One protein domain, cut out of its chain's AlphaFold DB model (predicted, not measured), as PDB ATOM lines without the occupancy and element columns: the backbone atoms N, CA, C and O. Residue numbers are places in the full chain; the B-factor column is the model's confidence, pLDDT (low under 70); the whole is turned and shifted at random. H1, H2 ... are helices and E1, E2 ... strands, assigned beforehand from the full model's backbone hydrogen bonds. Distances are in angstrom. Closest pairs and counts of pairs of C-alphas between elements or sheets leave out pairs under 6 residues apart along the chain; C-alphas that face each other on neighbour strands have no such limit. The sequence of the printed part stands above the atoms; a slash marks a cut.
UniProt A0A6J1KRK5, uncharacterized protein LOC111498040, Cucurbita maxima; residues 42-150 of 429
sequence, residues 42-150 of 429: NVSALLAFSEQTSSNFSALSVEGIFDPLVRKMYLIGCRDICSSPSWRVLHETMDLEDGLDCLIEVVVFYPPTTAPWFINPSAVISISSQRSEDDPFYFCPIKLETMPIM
ATOM      1  N   ASN A  42     -49.482  53.340  11.055       89.50
ATOM      2  CA  ASN A  42     -48.571  52.548  11.877       89.50
ATOM      3  C   ASN A  42     -48.874  51.066  11.681       89.50
ATOM      4  O   ASN A  42     -50.038  50.658  11.694       89.50
ATOM      5  N   VAL A  43     -47.831  50.264  11.508       87.31
ATOM      6  CA  VAL A  43     -47.958  48.826  11.310       87.31
ATOM      7  C   VAL A  43     -46.897  48.102  12.118       87.31
ATOM      8  O   VAL A  43     -45.719  48.434  12.053       87.31
ATOM      9  N   SER A  44     -47.335  47.071  12.826       88.25
ATOM     10  CA  SER A  44     -46.486  46.115  13.527       88.25
ATOM     11  C   SER A  44     -46.801  44.712  13.017       88.25
ATOM     12  O   SER A  44     -47.975  44.365  12.879       88.25
ATOM     13  N   ALA A  45     -45.790  43.896  12.745       86.75
ATOM     14  CA  ALA A  45     -45.976  42.521  12.297       86.75
ATOM     15  C   ALA A  45     -44.843  41.607  12.777       86.75
ATOM     16  O   ALA A  45     -43.793  42.058  13.223       86.75
ATOM     17  N   LEU A  46     -45.060  40.298  12.659       86.38
ATOM     18  CA  LEU A  46     -44.038  39.279  12.872       86.38
ATOM     19  C   LEU A  46     -43.795  38.557  11.544       86.38
ATOM     20  O   LEU A  46     -44.710  37.944  10.991       86.38
ATOM     21  N   LEU A  47     -42.574  38.637  11.025       81.94
ATOM     22  CA  LEU A  47     -42.147  37.963   9.803       81.94
ATOM     23  C   LEU A  47     -41.450  36.653  10.164       81.94
ATOM     24  O   LEU A  47     -40.418  36.662  10.827       81.94
ATOM     25  N   ALA A  48     -42.002  35.532   9.706       79.88
ATOM     26  CA  ALA A  48     -41.397  34.211   9.854       79.88
ATOM     27  C   ALA A  48     -40.830  33.731   8.510       79.88
ATOM     28  O   ALA A  48     -41.501  33.824   7.478       79.88
ATOM     29  N   PHE A  49     -39.606  33.205   8.524       72.56
ATOM     30  CA  PHE A  49     -38.923  32.694   7.336       72.56
ATOM     31  C   PHE A  49     -38.978  31.163   7.315       72.56
ATOM     32  O   PHE A  49     -38.795  30.502   8.332       72.56
ATOM     33  N   SER A  50     -39.259  30.594   6.143       61.75
ATOM     34  CA  SER A  50     -39.245  29.143   5.922       61.75
ATOM     35  C   SER A  50     -37.854  28.723   5.434       61.75
ATOM     36  O   SER A  50     -37.264  29.451   4.639       61.75
ATOM     37  N   GLU A  51     -37.359  27.558   5.872       50.66
ATOM     38  CA  GLU A  51     -35.984  27.017   5.706       50.66
ATOM     39  C   GLU A  51     -35.349  27.097   4.296       50.66
ATOM     40  O   GLU A  51     -34.152  26.875   4.147       50.66
ATOM     41  N   GLN A  52     -36.110  27.418   3.245       49.03
ATOM     42  CA  GLN A  52     -35.603  27.601   1.879       49.03
ATOM     43  C   GLN A  52     -34.962  28.968   1.598       49.03
ATOM     44  O   GLN A  52     -34.311  29.117   0.561       49.03
ATOM     45  N   THR A  53     -35.132  29.970   2.461       50.31
ATOM     46  CA  THR A  53     -34.401  31.238   2.340       50.31
ATOM     47  C   THR A  53     -33.126  31.150   3.161       50.31
ATOM     48  O   THR A  53     -33.179  30.818   4.339       50.31
ATOM     49  N   SER A  54     -31.977  31.443   2.551       48.62
ATOM     50  CA  SER A  54     -30.643  31.453   3.168       48.62
ATOM     51  C   SER A  54     -30.474  32.592   4.192       48.62
ATOM     52  O   SER A  54     -29.556  33.403   4.087       48.62
ATOM     53  N   SER A  55     -31.408  32.724   5.131       55.06
ATOM     54  CA  SER A  55     -31.402  33.708   6.206       55.06
ATOM     55  C   SER A  55     -31.006  33.021   7.508       55.06
ATOM     56  O   SER A  55     -31.622  32.041   7.913       55.06
ATOM     57  N   ASN A  56     -30.006  33.568   8.201       59.06
ATOM     58  CA  ASN A  56     -29.495  33.046   9.477       59.06
ATOM     59  C   ASN A  56     -30.455  33.264  10.672       59.06
ATOM     60  O   ASN A  56     -30.037  33.156  11.821       59.06
ATOM     61  N   PHE A  57     -31.718  33.620  10.423       65.00
ATOM     62  CA  PHE A  57     -32.725  33.914  11.443       65.00
ATOM     63  C   PHE A  57     -34.101  33.375  11.030       65.00
ATOM     64  O   PHE A  57     -34.456  33.381   9.850       65.00
ATOM     65  N   SER A  58     -34.861  32.886  12.015       64.81
ATOM     66  CA  SER A  58     -36.153  32.205  11.841       64.81
ATOM     67  C   SER A  58     -37.356  33.150  11.923       64.81
ATOM     68  O   SER A  58     -38.362  32.930  11.245       64.81
ATOM     69  N   ALA A  59     -37.251  34.219  12.713       78.25
ATOM     70  CA  ALA A  59     -38.303  35.209  12.899       78.25
ATOM     71  C   ALA A  59     -37.729  36.621  13.087       78.25
ATOM     72  O   ALA A  59     -36.627  36.790  13.609       78.25
ATOM     73  N   LEU A  60     -38.491  37.624  12.657       85.12
ATOM     74  CA  LEU A  60     -38.173  39.046  12.751       85.12
ATOM     75  C   LEU A  60     -39.442  39.800  13.166       85.12
ATOM     76  O   LEU A  60     -40.440  39.761  12.441       85.12
ATOM     77  N   SER A  61     -39.434  40.475  14.315       88.06
ATOM     78  CA  SER A  61     -40.495  41.430  14.652       88.06
ATOM     79  C   SER A  61     -40.240  42.720  13.887       88.06
ATOM     80  O   SER A  61     -39.100  43.151  13.779       88.06
ATOM     81  N   VAL A  62     -41.272  43.316  13.298       90.88
ATOM     82  CA  VAL A  62     -41.141  44.540  12.503       90.88
ATOM     83  C   VAL A  62     -42.162  45.577  12.937       90.88
ATOM     84  O   VAL A  62     -43.328  45.251  13.157       90.88
ATOM     85  N   GLU A  63     -41.737  46.832  13.006       91.81
ATOM     86  CA  GLU A  63     -42.591  47.980  13.303       91.81
ATOM     87  C   GLU A  63     -42.246  49.151  12.384       91.81
ATOM     88  O   GLU A  63     -41.088  49.371  12.037       91.81
ATOM     89  N   GLY A  64     -43.246  49.920  11.965       91.00
ATOM     90  CA  GLY A  64     -43.005  51.166  11.256       91.00
ATOM     91  C   GLY A  64     -44.252  51.744  10.617       91.00
ATOM     92  O   GLY A  64     -45.357  51.630  11.149       91.00
ATOM     93  N   ILE A  65     -44.062  52.406   9.481       91.56
ATOM     94  CA  ILE A  65     -45.080  53.239   8.849       91.56
ATOM     95  C   ILE A  65     -45.320  52.838   7.400       91.56
ATOM     96  O   ILE A  65     -44.401  52.563   6.628       91.56
ATOM     97  N   PHE A  66     -46.585  52.852   7.006       87.94
ATOM     98  CA  PHE A  66     -47.003  52.727   5.623       87.94
ATOM     99  C   PHE A  66     -47.386  54.097   5.064       87.94
ATOM    100  O   PHE A  66     -48.265  54.778   5.602       87.94
ATOM    101  N   ASP A  67     -46.733  54.476   3.966       87.06
ATOM    102  CA  ASP A  67     -47.062  55.661   3.184       87.06
ATOM    103  C   ASP A  67     -47.962  55.267   1.996       87.06
ATOM    104  O   ASP A  67     -47.486  54.649   1.031       87.06
ATOM    105  N   PRO A  68     -49.257  55.634   2.013       79.69
ATOM    106  CA  PRO A  68     -50.188  55.298   0.941       79.69
ATOM    107  C   PRO A  68     -49.928  56.055  -0.372       79.69
ATOM    108  O   PRO A  68     -50.362  55.580  -1.425       79.69
ATOM    109  N   LEU A  69     -49.228  57.199  -0.347       81.62
ATOM    110  CA  LEU A  69     -48.905  57.987  -1.545       81.62
ATOM    111  C   LEU A  69     -47.771  57.333  -2.329       81.62
ATOM    112  O   LEU A  69     -47.873  57.138  -3.541       81.62
ATOM    113  N   VAL A  70     -46.705  56.961  -1.621       82.50
ATOM    114  CA  VAL A  70     -45.528  56.308  -2.213       82.50
ATOM    115  C   VAL A  70     -45.749  54.798  -2.365       82.50
ATOM    116  O   VAL A  70     -45.039  54.145  -3.130       82.50
ATOM    117  N   ARG A  71     -46.760  54.245  -1.677       80.56
ATOM    118  CA  ARG A  71     -47.074  52.806  -1.609       80.56
ATOM    119  C   ARG A  71     -45.894  51.986  -1.112       80.56
ATOM    120  O   ARG A  71     -45.653  50.862  -1.553       80.56
ATOM    121  N   LYS A  72     -45.157  52.584  -0.184       88.69
ATOM    122  CA  LYS A  72     -44.019  51.970   0.475       88.69
ATOM    123  C   LYS A  72     -44.308  51.855   1.952       88.69
ATOM    124  O   LYS A  72     -44.840  52.769   2.577       88.69
ATOM    125  N   MET A  73     -43.950  50.705   2.480       88.88
ATOM    126  CA  MET A  73     -43.909  50.444   3.901       88.88
ATOM    127  C   MET A  73     -42.453  50.514   4.327       88.88
ATOM    128  O   MET A  73     -41.620  49.837   3.726       88.88
ATOM    129  N   TYR A  74     -42.167  51.340   5.323       92.06
ATOM    130  CA  TYR A  74     -40.852  51.472   5.930       92.06
ATOM    131  C   TYR A  74     -40.936  50.893   7.331       92.06
ATOM    132  O   TYR A  74     -41.731  51.363   8.145       92.06
ATOM    133  N   LEU A  75     -40.159  49.850   7.582       93.12
ATOM    134  CA  LEU A  75     -40.195  49.082   8.813       93.12
ATOM    135  C   LEU A  75     -38.783  48.930   9.367       93.12
ATOM    136  O   LEU A  75     -37.816  48.769   8.620       93.12
ATOM    137  N   ILE A  76     -38.702  48.934  10.686       92.25
ATOM    138  CA  ILE A  76     -37.526  48.578  11.462       92.25
ATOM    139  C   ILE A  76     -37.782  47.185  12.026       92.25
ATOM    140  O   ILE A  76     -38.840  46.923  12.597       92.25
ATOM    141  N   GLY A  77     -36.842  46.278  11.795       89.25
ATOM    142  CA  GLY A  77     -36.896  44.904  12.260       89.25
ATOM    143  C   GLY A  77     -36.024  44.681  13.487       89.25
ATOM    144  O   GLY A  77     -34.881  45.121  13.507       89.25
ATOM    145  N   CYS A  78     -36.534  43.935  14.462       87.44
ATOM    146  CA  CYS A  78     -35.791  43.429  15.604       87.44
ATOM    147  C   CYS A  78     -35.746  41.899  15.563       87.44
ATOM    148  O   CYS A  78     -36.765  41.227  15.368       87.44
ATOM    149  N   ARG A  79     -34.558  41.323  15.743       83.44
ATOM    150  CA  ARG A  79     -34.374  39.870  15.892       83.44
ATOM    151  C   ARG A  79     -33.720  39.538  17.224       83.44
ATOM    152  O   ARG A  79     -32.893  40.298  17.719       83.44
ATOM    153  N   ASP A  80     -34.052  38.368  17.749       78.44
ATOM    154  CA  ASP A  80     -33.410  37.828  18.944       78.44
ATOM    155  C   ASP A  80     -32.040  37.225  18.612       78.44
ATOM    156  O   ASP A  80     -31.921  36.321  17.780       78.44
ATOM    157  N   ILE A  81     -31.000  37.749  19.262       73.44
ATOM    158  CA  ILE A  81     -29.612  37.304  19.108       73.44
ATOM    159  C   ILE A  81     -29.218  36.332  20.226       73.44
ATOM    160  O   ILE A  81     -28.239  35.598  20.063       73.44
ATOM    161  N   CYS A  82     -29.975  36.256  21.328       65.00
ATOM    162  CA  CYS A  82     -29.663  35.410  22.488       65.00
ATOM    163  C   CYS A  82     -29.593  33.918  22.128       65.00
ATOM    164  O   CYS A  82     -28.914  33.133  22.791       65.00
ATOM    165  N   SER A  83     -30.261  33.535  21.038       58.22
ATOM    166  CA  SER A  83     -30.272  32.179  20.485       58.22
ATOM    167  C   SER A  83     -29.108  31.886  19.518       58.22
ATOM    168  O   SER A  83     -28.978  30.761  19.033       58.22
ATOM    169  N   SER A  84     -28.260  32.873  19.199       61.66
ATOM    170  CA  SER A  84     -27.172  32.737  18.221       61.66
ATOM    171  C   SER A  84     -25.861  32.231  18.854       61.66
ATOM    172  O   SER A  84     -25.528  32.607  19.980       61.66
ATOM    173  N   PRO A  85     -25.048  31.417  18.147       57.88
ATOM    174  CA  PRO A  85     -23.770  30.914  18.670       57.88
ATOM    175  C   PRO A  85     -22.773  32.027  19.029       57.88
ATOM    176  O   PRO A  85     -21.951  31.864  19.932       57.88
ATOM    177  N   SER A  86     -22.866  33.156  18.325       58.34
ATOM    178  CA  SER A  86     -21.954  34.301  18.406       58.34
ATOM    179  C   SER A  86     -22.201  35.184  19.639       58.34
ATOM    180  O   SER A  86     -21.296  35.895  20.071       58.34
ATOM    181  N   TRP A  87     -23.387  35.093  20.258       57.59
ATOM    182  CA  TRP A  87     -23.751  35.804  21.494       57.59
ATOM    183  C   TRP A  87     -22.806  35.488  22.660       57.59
ATOM    184  O   TRP A  87     -22.406  36.379  23.407       57.59
ATOM    185  N   ARG A  88     -22.380  34.222  22.789       55.38
ATOM    186  CA  ARG A  88     -21.545  33.764  23.915       55.38
ATOM    187  C   ARG A  88     -20.136  34.376  23.935       55.38
ATOM    188  O   ARG A  88     -19.458  34.227  24.943       55.38
ATOM    189  N   VAL A  89     -19.695  35.019  22.848       56.28
ATOM    190  CA  VAL A  89     -18.329  35.558  22.690       56.28
ATOM    191  C   VAL A  89     -18.283  37.093  22.759       56.28
ATOM    192  O   VAL A  89     -17.234  37.643  23.069       56.28
ATOM    193  N   LEU A  90     -19.397  37.797  22.512       57.12
ATOM    194  CA  LEU A  90     -19.409  39.255  22.276       57.12
ATOM    195  C   LEU A  90     -20.192  40.081  23.319       57.12
ATOM    196  O   LEU A  90     -20.321  41.294  23.160       57.12
ATOM    197  N   HIS A  91     -20.690  39.446  24.388       51.97
ATOM    198  CA  HIS A  91     -21.592  40.055  25.383       51.97
ATOM    199  C   HIS A  91     -21.004  41.287  26.111       51.97
ATOM    200  O   HIS A  91     -21.755  42.112  26.623       51.97
ATOM    201  N   GLU A  92     -19.681  41.443  26.177       51.03
ATOM    202  CA  GLU A  92     -19.046  42.521  26.958       51.03
ATOM    203  C   GLU A  92     -18.746  43.804  26.161       51.03
ATOM    204  O   GLU A  92     -18.326  44.793  26.753       51.03
ATOM    205  N   THR A  93     -18.963  43.830  24.839       53.38
ATOM    206  CA  THR A  93     -18.423  44.902  23.971       53.38
ATOM    207  C   THR A  93     -19.438  45.725  23.178       53.38
ATOM    208  O   THR A  93     -19.009  46.611  22.441       53.38
ATOM    209  N   MET A  94     -20.749  45.471  23.261       56.25
ATOM    210  CA  MET A  94     -21.697  46.058  22.296       56.25
ATOM    211  C   MET A  94     -22.983  46.612  22.921       56.25
ATOM    212  O   MET A  94     -23.586  45.978  23.783       56.25
ATOM    213  N   ASP A  95     -23.416  47.773  22.411       55.16
ATOM    214  CA  ASP A  95     -24.703  48.428  22.686       55.16
ATOM    215  C   ASP A  95     -25.856  47.611  22.077       55.16
ATOM    216  O   ASP A  95     -26.296  47.845  20.949       55.16
ATOM    217  N   LEU A  96     -26.314  46.590  22.798       59.97
ATOM    218  CA  LEU A  96     -27.507  45.819  22.458       59.97
ATOM    219  C   LEU A  96     -28.610  46.163  23.462       59.97
ATOM    220  O   LEU A  96     -28.438  45.954  24.661       59.97
ATOM    221  N   GLU A  97     -29.741  46.679  22.974       58.59
ATOM    222  CA  GLU A  97     -30.947  46.871  23.785       58.59
ATOM    223  C   GLU A  97     -31.516  45.490  24.139       58.59
ATOM    224  O   GLU A  97     -32.032  44.777  23.279       58.59
ATOM    225  N   ASP A  98     -31.353  45.071  25.396       64.88
ATOM    226  CA  ASP A  98     -31.941  43.850  25.966       64.88
ATOM    227  C   ASP A  98     -31.692  42.542  25.170       64.88
ATOM    228  O   ASP A  98     -32.479  41.599  25.238       64.88
ATOM    229  N   GLY A  99     -30.579  42.448  24.428       70.12
ATOM    230  CA  GLY A  99     -30.198  41.246  23.660       70.12
ATOM    231  C   GLY A  99     -30.850  41.109  22.274       70.12
ATOM    232  O   GLY A  99     -30.776  40.040  21.656       70.12
ATOM    233  N   LEU A 100     -31.460  42.183  21.765       77.25
ATOM    234  CA  LEU A 100     -32.100  42.251  20.449       77.25
ATOM    235  C   LEU A 100     -31.247  43.045  19.439       77.25
ATOM    236  O   LEU A 100     -30.617  44.044  19.781       77.25
ATOM    237  N   ASP A 101     -31.249  42.625  18.168       82.38
ATOM    238  CA  ASP A 101     -30.682  43.402  17.053       82.38
ATOM    239  C   ASP A 101     -31.803  44.113  16.304       82.38
ATOM    240  O   ASP A 101     -32.507  43.475  15.517       82.38
ATOM    241  N   CYS A 102     -31.952  45.418  16.536       86.69
ATOM    242  CA  CYS A 102     -32.969  46.257  15.897       86.69
ATOM    243  C   CYS A 102     -32.445  47.088  14.712       86.69
ATOM    244  O   CYS A 102     -33.179  47.882  14.127       86.69
ATOM    245  N   LEU A 103     -31.177  46.913  14.317       88.50
ATOM    246  CA  LEU A 103     -30.562  47.641  13.197       88.50
ATOM    247  C   LEU A 103     -30.836  46.953  11.849       88.50
ATOM    248  O   LEU A 103     -29.926  46.697  11.053       88.50
ATOM    249  N   ILE A 104     -32.107  46.634  11.596       88.81
ATOM    250  CA  ILE A 104     -32.574  45.967  10.379       88.81
ATOM    251  C   ILE A 104     -33.623  46.845   9.706       88.81
ATOM    252  O   ILE A 104     -34.665  47.141  10.277       88.81
ATOM    253  N   GLU A 105     -33.367  47.243   8.466       93.44
ATOM    254  CA  GLU A 105     -34.332  47.943   7.628       93.44
ATOM    255  C   GLU A 105     -35.126  46.935   6.788       93.44
ATOM    256  O   GLU A 105     -34.559  46.067   6.118       93.44
ATOM    257  N   VAL A 106     -36.451  47.065   6.799       90.62
ATOM    258  CA  VAL A 106     -37.362  46.301   5.944       90.62
ATOM    259  C   VAL A 106     -38.230  47.274   5.156       90.62
ATOM    260  O   VAL A 106     -39.002  48.046   5.718       90.62
ATOM    261  N   VAL A 107     -38.144  47.214   3.830       91.69
ATOM    262  CA  VAL A 107     -38.954  48.041   2.930       91.69
ATOM    263  C   VAL A 107     -39.845  47.150   2.079       91.69
ATOM    264  O   VAL A 107     -39.363  46.260   1.379       91.69
ATOM    265  N   VAL A 108     -41.153  47.406   2.112       89.50
ATOM    266  CA  VAL A 108     -42.134  46.726   1.253       89.50
ATOM    267  C   VAL A 108     -42.641  47.705   0.209       89.50
ATOM    268  O   VAL A 108     -43.244  48.727   0.534       89.50
ATOM    269  N   PHE A 109     -42.408  47.390  -1.058       87.88
ATOM    270  CA  PHE A 109     -42.916  48.138  -2.197       87.88
ATOM    271  C   PHE A 109     -44.176  47.469  -2.743       87.88
ATOM    272  O   PHE A 109     -44.118  46.336  -3.226       87.88
ATOM    273  N   TYR A 110     -45.307  48.175  -2.695       82.12
ATOM    274  CA  TYR A 110     -46.570  47.689  -3.244       82.12
ATOM    275  C   TYR A 110     -46.771  48.146  -4.697       82.12
ATOM    276  O   TYR A 110     -46.465  49.292  -5.042       82.12
ATOM    277  N   PRO A 111     -47.331  47.278  -5.561       75.38
ATOM    278  CA  PRO A 111     -47.560  47.603  -6.961       75.38
ATOM    279  C   PRO A 111     -48.623  48.702  -7.129       75.38
ATOM    280  O   PRO A 111     -49.496  48.879  -6.271       75.38
ATOM    281  N   PRO A 112     -48.605  49.449  -8.250       70.12
ATOM    282  CA  PRO A 112     -49.584  50.494  -8.450       70.12
ATOM    283  C   PRO A 112     -50.994  49.949  -8.726       70.12
ATOM    284  O   PRO A 112     -51.185  49.060  -9.551       70.12
ATOM    285  N   THR A 113     -52.015  50.554  -8.107       62.06
ATOM    286  CA  THR A 113     -53.434  50.186  -8.311       62.06
ATOM    287  C   THR A 113     -53.961  50.511  -9.712       62.06
ATOM    288  O   THR A 113     -54.999  49.996 -10.115       62.06
ATOM    289  N   THR A 114     -53.262  51.388 -10.434       58.81
ATOM    290  CA  THR A 114     -53.556  51.830 -11.804       58.81
ATOM    291  C   THR A 114     -52.551  51.274 -12.812       58.81
ATOM    292  O   THR A 114     -52.468  51.780 -13.929       58.81
ATOM    293  N   ALA A 115     -51.754  50.270 -12.422       55.38
ATOM    294  CA  ALA A 115     -50.831  49.626 -13.344       55.38
ATOM    295  C   ALA A 115     -51.617  49.095 -14.554       55.38
ATOM    296  O   ALA A 115     -52.631  48.413 -14.351       55.38
ATOM    297  N   PRO A 116     -51.172  49.390 -15.787       55.50
ATOM    298  CA  PRO A 116     -51.725  48.757 -16.966       55.50
ATOM    299  C   PRO A 116     -51.671  47.235 -16.837       55.50
ATOM    300  O   PRO A 116     -50.753  46.676 -16.235       55.50
ATOM    301  N   TRP A 117     -52.645  46.575 -17.449       51.53
ATOM    302  CA  TRP A 117     -52.895  45.137 -17.351       51.53
ATOM    303  C   TRP A 117     -51.712  44.233 -17.768       51.53
ATOM    304  O   TRP A 117     -51.744  43.036 -17.496       51.53
ATOM    305  N   PHE A 118     -50.671  44.786 -18.405       49.72
ATOM    306  CA  PHE A 118     -49.467  44.089 -18.877       49.72
ATOM    307  C   PHE A 118     -48.299  44.055 -17.872       49.72
ATOM    308  O   PHE A 118     -47.240  43.515 -18.189       49.72
ATOM    309  N   ILE A 119     -48.447  44.628 -16.673       53.53
ATOM    310  CA  ILE A 119     -47.399  44.643 -15.638       53.53
ATOM    311  C   ILE A 119     -47.745  43.634 -14.540       53.53
ATOM    312  O   ILE A 119     -48.833  43.699 -13.972       53.53
ATOM    313  N   ASN A 120     -46.813  42.733 -14.203       56.84
ATOM    314  CA  ASN A 120     -46.970  41.796 -13.086       56.84
ATOM    315  C   ASN A 120     -47.056  42.563 -11.751       56.84
ATOM    316  O   ASN A 120     -46.072  43.194 -11.357       56.84
ATOM    317  N   PRO A 121     -48.194  42.524 -11.032       64.81
ATOM    318  CA  PRO A 121     -48.374  43.287  -9.804       64.81
ATOM    319  C   PRO A 121     -47.843  42.488  -8.608       64.81
ATOM    320  O   PRO A 121     -48.605  42.007  -7.771       64.81
ATOM    321  N   SER A 122     -46.526  42.315  -8.537       66.75
ATOM    322  CA  SER A 122     -45.862  41.709  -7.379       66.75
ATOM    323  C   SER A 122     -45.386  42.789  -6.415       66.75
ATOM    324  O   SER A 122     -44.911  43.842  -6.842       66.75
ATOM    325  N   ALA A 123     -45.520  42.536  -5.112       80.12
ATOM    326  CA  ALA A 123     -44.864  43.365  -4.114       80.12
ATOM    327  C   ALA A 123     -43.420  42.896  -3.940       80.12
ATOM    328  O   ALA A 123     -43.137  41.695  -3.933       80.12
ATOM    329  N   VAL A 124     -42.515  43.857  -3.801       83.75
ATOM    330  CA  VAL A 124     -41.089  43.600  -3.592       83.75
ATOM    331  C   VAL A 124     -40.766  43.922  -2.144       83.75
ATOM    332  O   VAL A 124     -41.075  45.011  -1.669       83.75
ATOM    333  N   ILE A 125     -40.152  42.978  -1.445       86.00
ATOM    334  CA  ILE A 125     -39.719  43.115  -0.057       86.00
ATOM    335  C   ILE A 125     -38.192  43.130  -0.060       86.00
ATOM    336  O   ILE A 125     -37.563  42.192  -0.550       86.00
ATOM    337  N   SER A 126     -37.591  44.183   0.483       89.25
ATOM    338  CA  SER A 126     -36.146  44.278   0.696       89.25
ATOM    339  C   SER A 126     -35.835  44.340   2.185       89.25
ATOM    340  O   SER A 126     -36.399  45.173   2.888       89.25
ATOM    341  N   ILE A 127     -34.942  43.467   2.640       88.75
ATOM    342  CA  ILE A 127     -34.481  43.369   4.028       88.75
ATOM    343  C   ILE A 127     -32.974  43.602   4.029       88.75
ATOM    344  O   ILE A 127     -32.249  42.895   3.328       88.75
ATOM    345  N   SER A 128     -32.495  44.565   4.804       90.12
ATOM    346  CA  SER A 128     -31.084  44.957   4.842       90.12
ATOM    347  C   SER A 128     -30.637  45.309   6.254       90.12
ATOM    348  O   SER A 128     -31.387  45.908   7.017       90.12
ATOM    349  N   SER A 129     -29.404  44.945   6.604       88.69
ATOM    350  CA  SER A 129     -28.781  45.403   7.847       88.69
ATOM    351  C   SER A 129     -28.284  46.843   7.695       88.69
ATOM    352  O   SER A 129     -27.745  47.198   6.648       88.69
ATOM    353  N   GLN A 130     -28.451  47.660   8.736       88.81
ATOM    354  CA  GLN A 130     -27.880  49.013   8.812       88.81
ATOM    355  C   GLN A 130     -26.457  49.026   9.403       88.81
ATOM    356  O   GLN A 130     -25.828  50.081   9.472       88.81
ATOM    357  N   ARG A 131     -25.949  47.870   9.848       84.69
ATOM    358  CA  ARG A 131     -24.601  47.722  10.414       84.69
ATOM    359  C   ARG A 131     -23.532  47.745   9.314       84.69
ATOM    360  O   ARG A 131     -23.816  47.455   8.152       84.69
ATOM    361  N   SER A 132     -22.297  48.071   9.688       84.75
ATOM    362  CA  SER A 132     -21.128  47.954   8.806       84.75
ATOM    363  C   SER A 132     -20.816  46.491   8.490       84.75
ATOM    364  O   SER A 132     -21.057  45.626   9.324       84.75
ATOM    365  N   GLU A 133     -20.221  46.213   7.327       84.38
ATOM    366  CA  GLU A 133     -19.835  44.847   6.924       84.38
ATOM    367  C   GLU A 133     -18.845  44.181   7.898       84.38
ATOM    368  O   GLU A 133     -18.817  42.959   8.006       84.38
ATOM    369  N   ASP A 134     -18.085  44.988   8.643       80.56
ATOM    370  CA  ASP A 134     -17.153  44.533   9.679       80.56
ATOM    371  C   ASP A 134     -17.852  44.056  10.970       80.56
ATOM    372  O   ASP A 134     -17.207  43.506  11.864       80.56
ATOM    373  N   ASP A 135     -19.167  44.275  11.101       79.94
ATOM    374  CA  ASP A 135     -19.941  43.877  12.276       79.94
ATOM    375  C   ASP A 135     -20.281  42.370  12.226       79.94
ATOM    376  O   ASP A 135     -20.834  41.896  11.230       79.94
ATOM    377  N   PRO A 136     -20.035  41.598  13.303       77.62
ATOM    378  CA  PRO A 136     -20.362  40.170  13.370       77.62
ATOM    379  C   PRO A 136     -21.835  39.819  13.108       77.62
ATOM    380  O   PRO A 136     -22.142  38.683  12.740       77.62
ATOM    381  N   PHE A 137     -22.752  40.761  13.322       76.69
ATOM    382  CA  PHE A 137     -24.185  40.594  13.096       76.69
ATOM    383  C   PHE A 137     -24.637  41.086  11.716       76.69
ATOM    384  O   PHE A 137     -25.811  40.935  11.367       76.69
ATOM    385  N   TYR A 138     -23.739  41.623  10.894       82.88
ATOM    386  CA  TYR A 138     -24.061  42.010   9.527       82.88
ATOM    387  C   TYR A 138     -24.577  40.822   8.694       82.88
ATOM    388  O   TYR A 138     -24.140  39.676   8.832       82.88
ATOM    389  N   PHE A 139     -25.522  41.100   7.795       83.56
ATOM    390  CA  PHE A 139     -25.975  40.147   6.787       83.56
ATOM    391  C   PHE A 139     -26.261  40.844   5.455       83.56
ATOM    392  O   PHE A 139     -26.716  41.990   5.414       83.56
ATOM    393  N   CYS A 140     -26.034  40.115   4.360       83.25
ATOM    394  CA  CYS A 140     -26.257  40.613   3.007       83.25
ATOM    395  C   CYS A 140     -27.743  40.917   2.744       83.25
ATOM    396  O   CYS A 140     -28.613  40.170   3.201       83.25
ATOM    397  N   PRO A 141     -28.055  41.955   1.946       86.38
ATOM    398  CA  PRO A 141     -29.429  42.349   1.668       86.38
ATOM    399  C   PRO A 141     -30.214  41.239   0.958       86.38
ATOM    400  O   PRO A 141     -29.770  40.673  -0.043       86.38
ATOM    401  N   ILE A 142     -31.422  40.971   1.449       83.94
ATOM    402  CA  ILE A 142     -32.337  39.949   0.938       83.94
ATOM    403  C   ILE A 142     -33.446  40.645   0.151       83.94
ATOM    404  O   ILE A 142     -34.101  41.557   0.657       83.94
ATOM    405  N   LYS A 143     -33.680  40.201  -1.087       83.56
ATOM    406  CA  LYS A 143     -34.796  40.660  -1.924       83.56
ATOM    407  C   LYS A 143     -35.759  39.508  -2.162       83.56
ATOM    408  O   LYS A 143     -35.352  38.458  -2.653       83.56
ATOM    409  N   LEU A 144     -37.023  39.718  -1.822       78.69
ATOM    410  CA  LEU A 144     -38.102  38.756  -2.000       78.69
ATOM    411  C   LEU A 144     -39.192  39.384  -2.862       78.69
ATOM    412  O   LEU A 144     -39.515  40.561  -2.716       78.69
ATOM    413  N   GLU A 145     -39.787  38.584  -3.735       73.75
ATOM    414  CA  GLU A 145     -40.961  38.980  -4.506       73.75
ATOM    415  C   GLU A 145     -42.148  38.131  -4.069       73.75
ATOM    416  O   GLU A 145     -42.054  36.905  -3.951       73.75
ATOM    417  N   THR A 146     -43.276  38.784  -3.805       65.12
ATOM    418  CA  THR A 146     -44.500  38.071  -3.458       65.12
ATOM    419  C   THR A 146     -45.127  37.456  -4.700       65.12
ATOM    420  O   THR A 146     -44.934  37.912  -5.834       65.12
ATOM    421  N   MET A 147     -45.991  36.467  -4.470       55.56
ATOM    422  CA  MET A 147     -46.993  36.130  -5.474       55.56
ATOM    423  C   MET A 147     -47.811  37.389  -5.817       55.56
ATOM    424  O   MET A 147     -47.951  38.273  -4.961       55.56
ATOM    425  N   PRO A 148     -48.335  37.494  -7.048       60.44
ATOM    426  CA  PRO A 148     -49.032  38.690  -7.496       60.44
ATOM    427  C   PRO A 148     -50.159  39.106  -6.538       60.44
ATOM    428  O   PRO A 148     -51.082  38.329  -6.276       60.44
ATOM    429  N   ILE A 149     -50.089  40.332  -6.013       58.75
ATOM    430  CA  ILE A 149     -51.079  40.891  -5.088       58.75
ATOM    431  C   ILE A 149     -52.101  41.660  -5.918       58.75
ATOM    432  O   ILE A 149     -51.819  42.723  -6.464       58.75
ATOM    433  N   MET A 150     -53.301  41.095  -6.032       53.81
ATOM    434  CA  MET A 150     -54.337  41.604  -6.930       53.81
ATOM    435  C   MET A 150     -55.374  42.438  -6.178       53.81
ATOM    436  O   MET A 150     -56.076  41.930  -5.301       53.81
TER     437      MET A 150
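This is residues 42 to 150 of the 429 residues of the protein "uncharacterized protein LOC111498040" of Cucurbita maxima (UniProt A0A6J1KRK5). What is seen first? One six-stranded sheet, E1 to E6, twisted and curled like part of a barrel, stays open between E1 and E6; loops beyond its two ends, residues 81 to 99 with short H1 and residues 110 to 123, make the length. What is it made of? The printed part has 109 residues, with six strands and one helix in the order E1 E2 E3 H1 E4 E5 E6; it is mostly strand, with 49 residues, under half, in named elements. The sheet is antiparallel, and the whole is only just loose, close to compact, with a radius of gyration of the C-alphas of 16.1 A and spans of 55 by 29 by 23 A.

Where are the strands? E1 is residues 42 to 48, from C-alpha 42 at (-48.571, 52.548, 11.877), E2 59 to 67, 24.3 A long, and E3 72 to 80, 25.6 A. E4 is 100 to 109, 25.8 A, E5 124 to 129, and E6 142 to 145, ending at C-alpha 145 at (-40.961, 38.980, -4.506). Where is the helix? H1 is residues 87 to 90.

How do the strands pair? In order E1 E2 E3 E4 E5 E6, pairs within hydrogen-bond range include N 45 and O 62, 2.8 A; N 63 and O 76, 2.9 A; N 75 and O 106, 2.8 A; N 107 and O 126, 2.8 A; N 125 and O 144, 2.8 A. E1 E2 E3 and E4 E5 E6 are meanders, each strand the antiparallel neighbour of the one before. Where do strands bend? E2 bends by 56 degrees at residue 64, E4 by 57 degrees at residue 103. And H1? It is not on the sheet, and is too short for an O i to N i+4 pair; its one O i to N i+3 pair is within range.

How far does it reach? The C-alphas of Glu 92 and Trp 117, the two farthest apart, are 55.8 A apart. Which links are long? E4 to E5 and E5 to E6; the printed part has no cut. Where is confidence low? Residues 50 to 58, 82 to 98, 113 to 122 and 146 to 150 have pLDDT under 70.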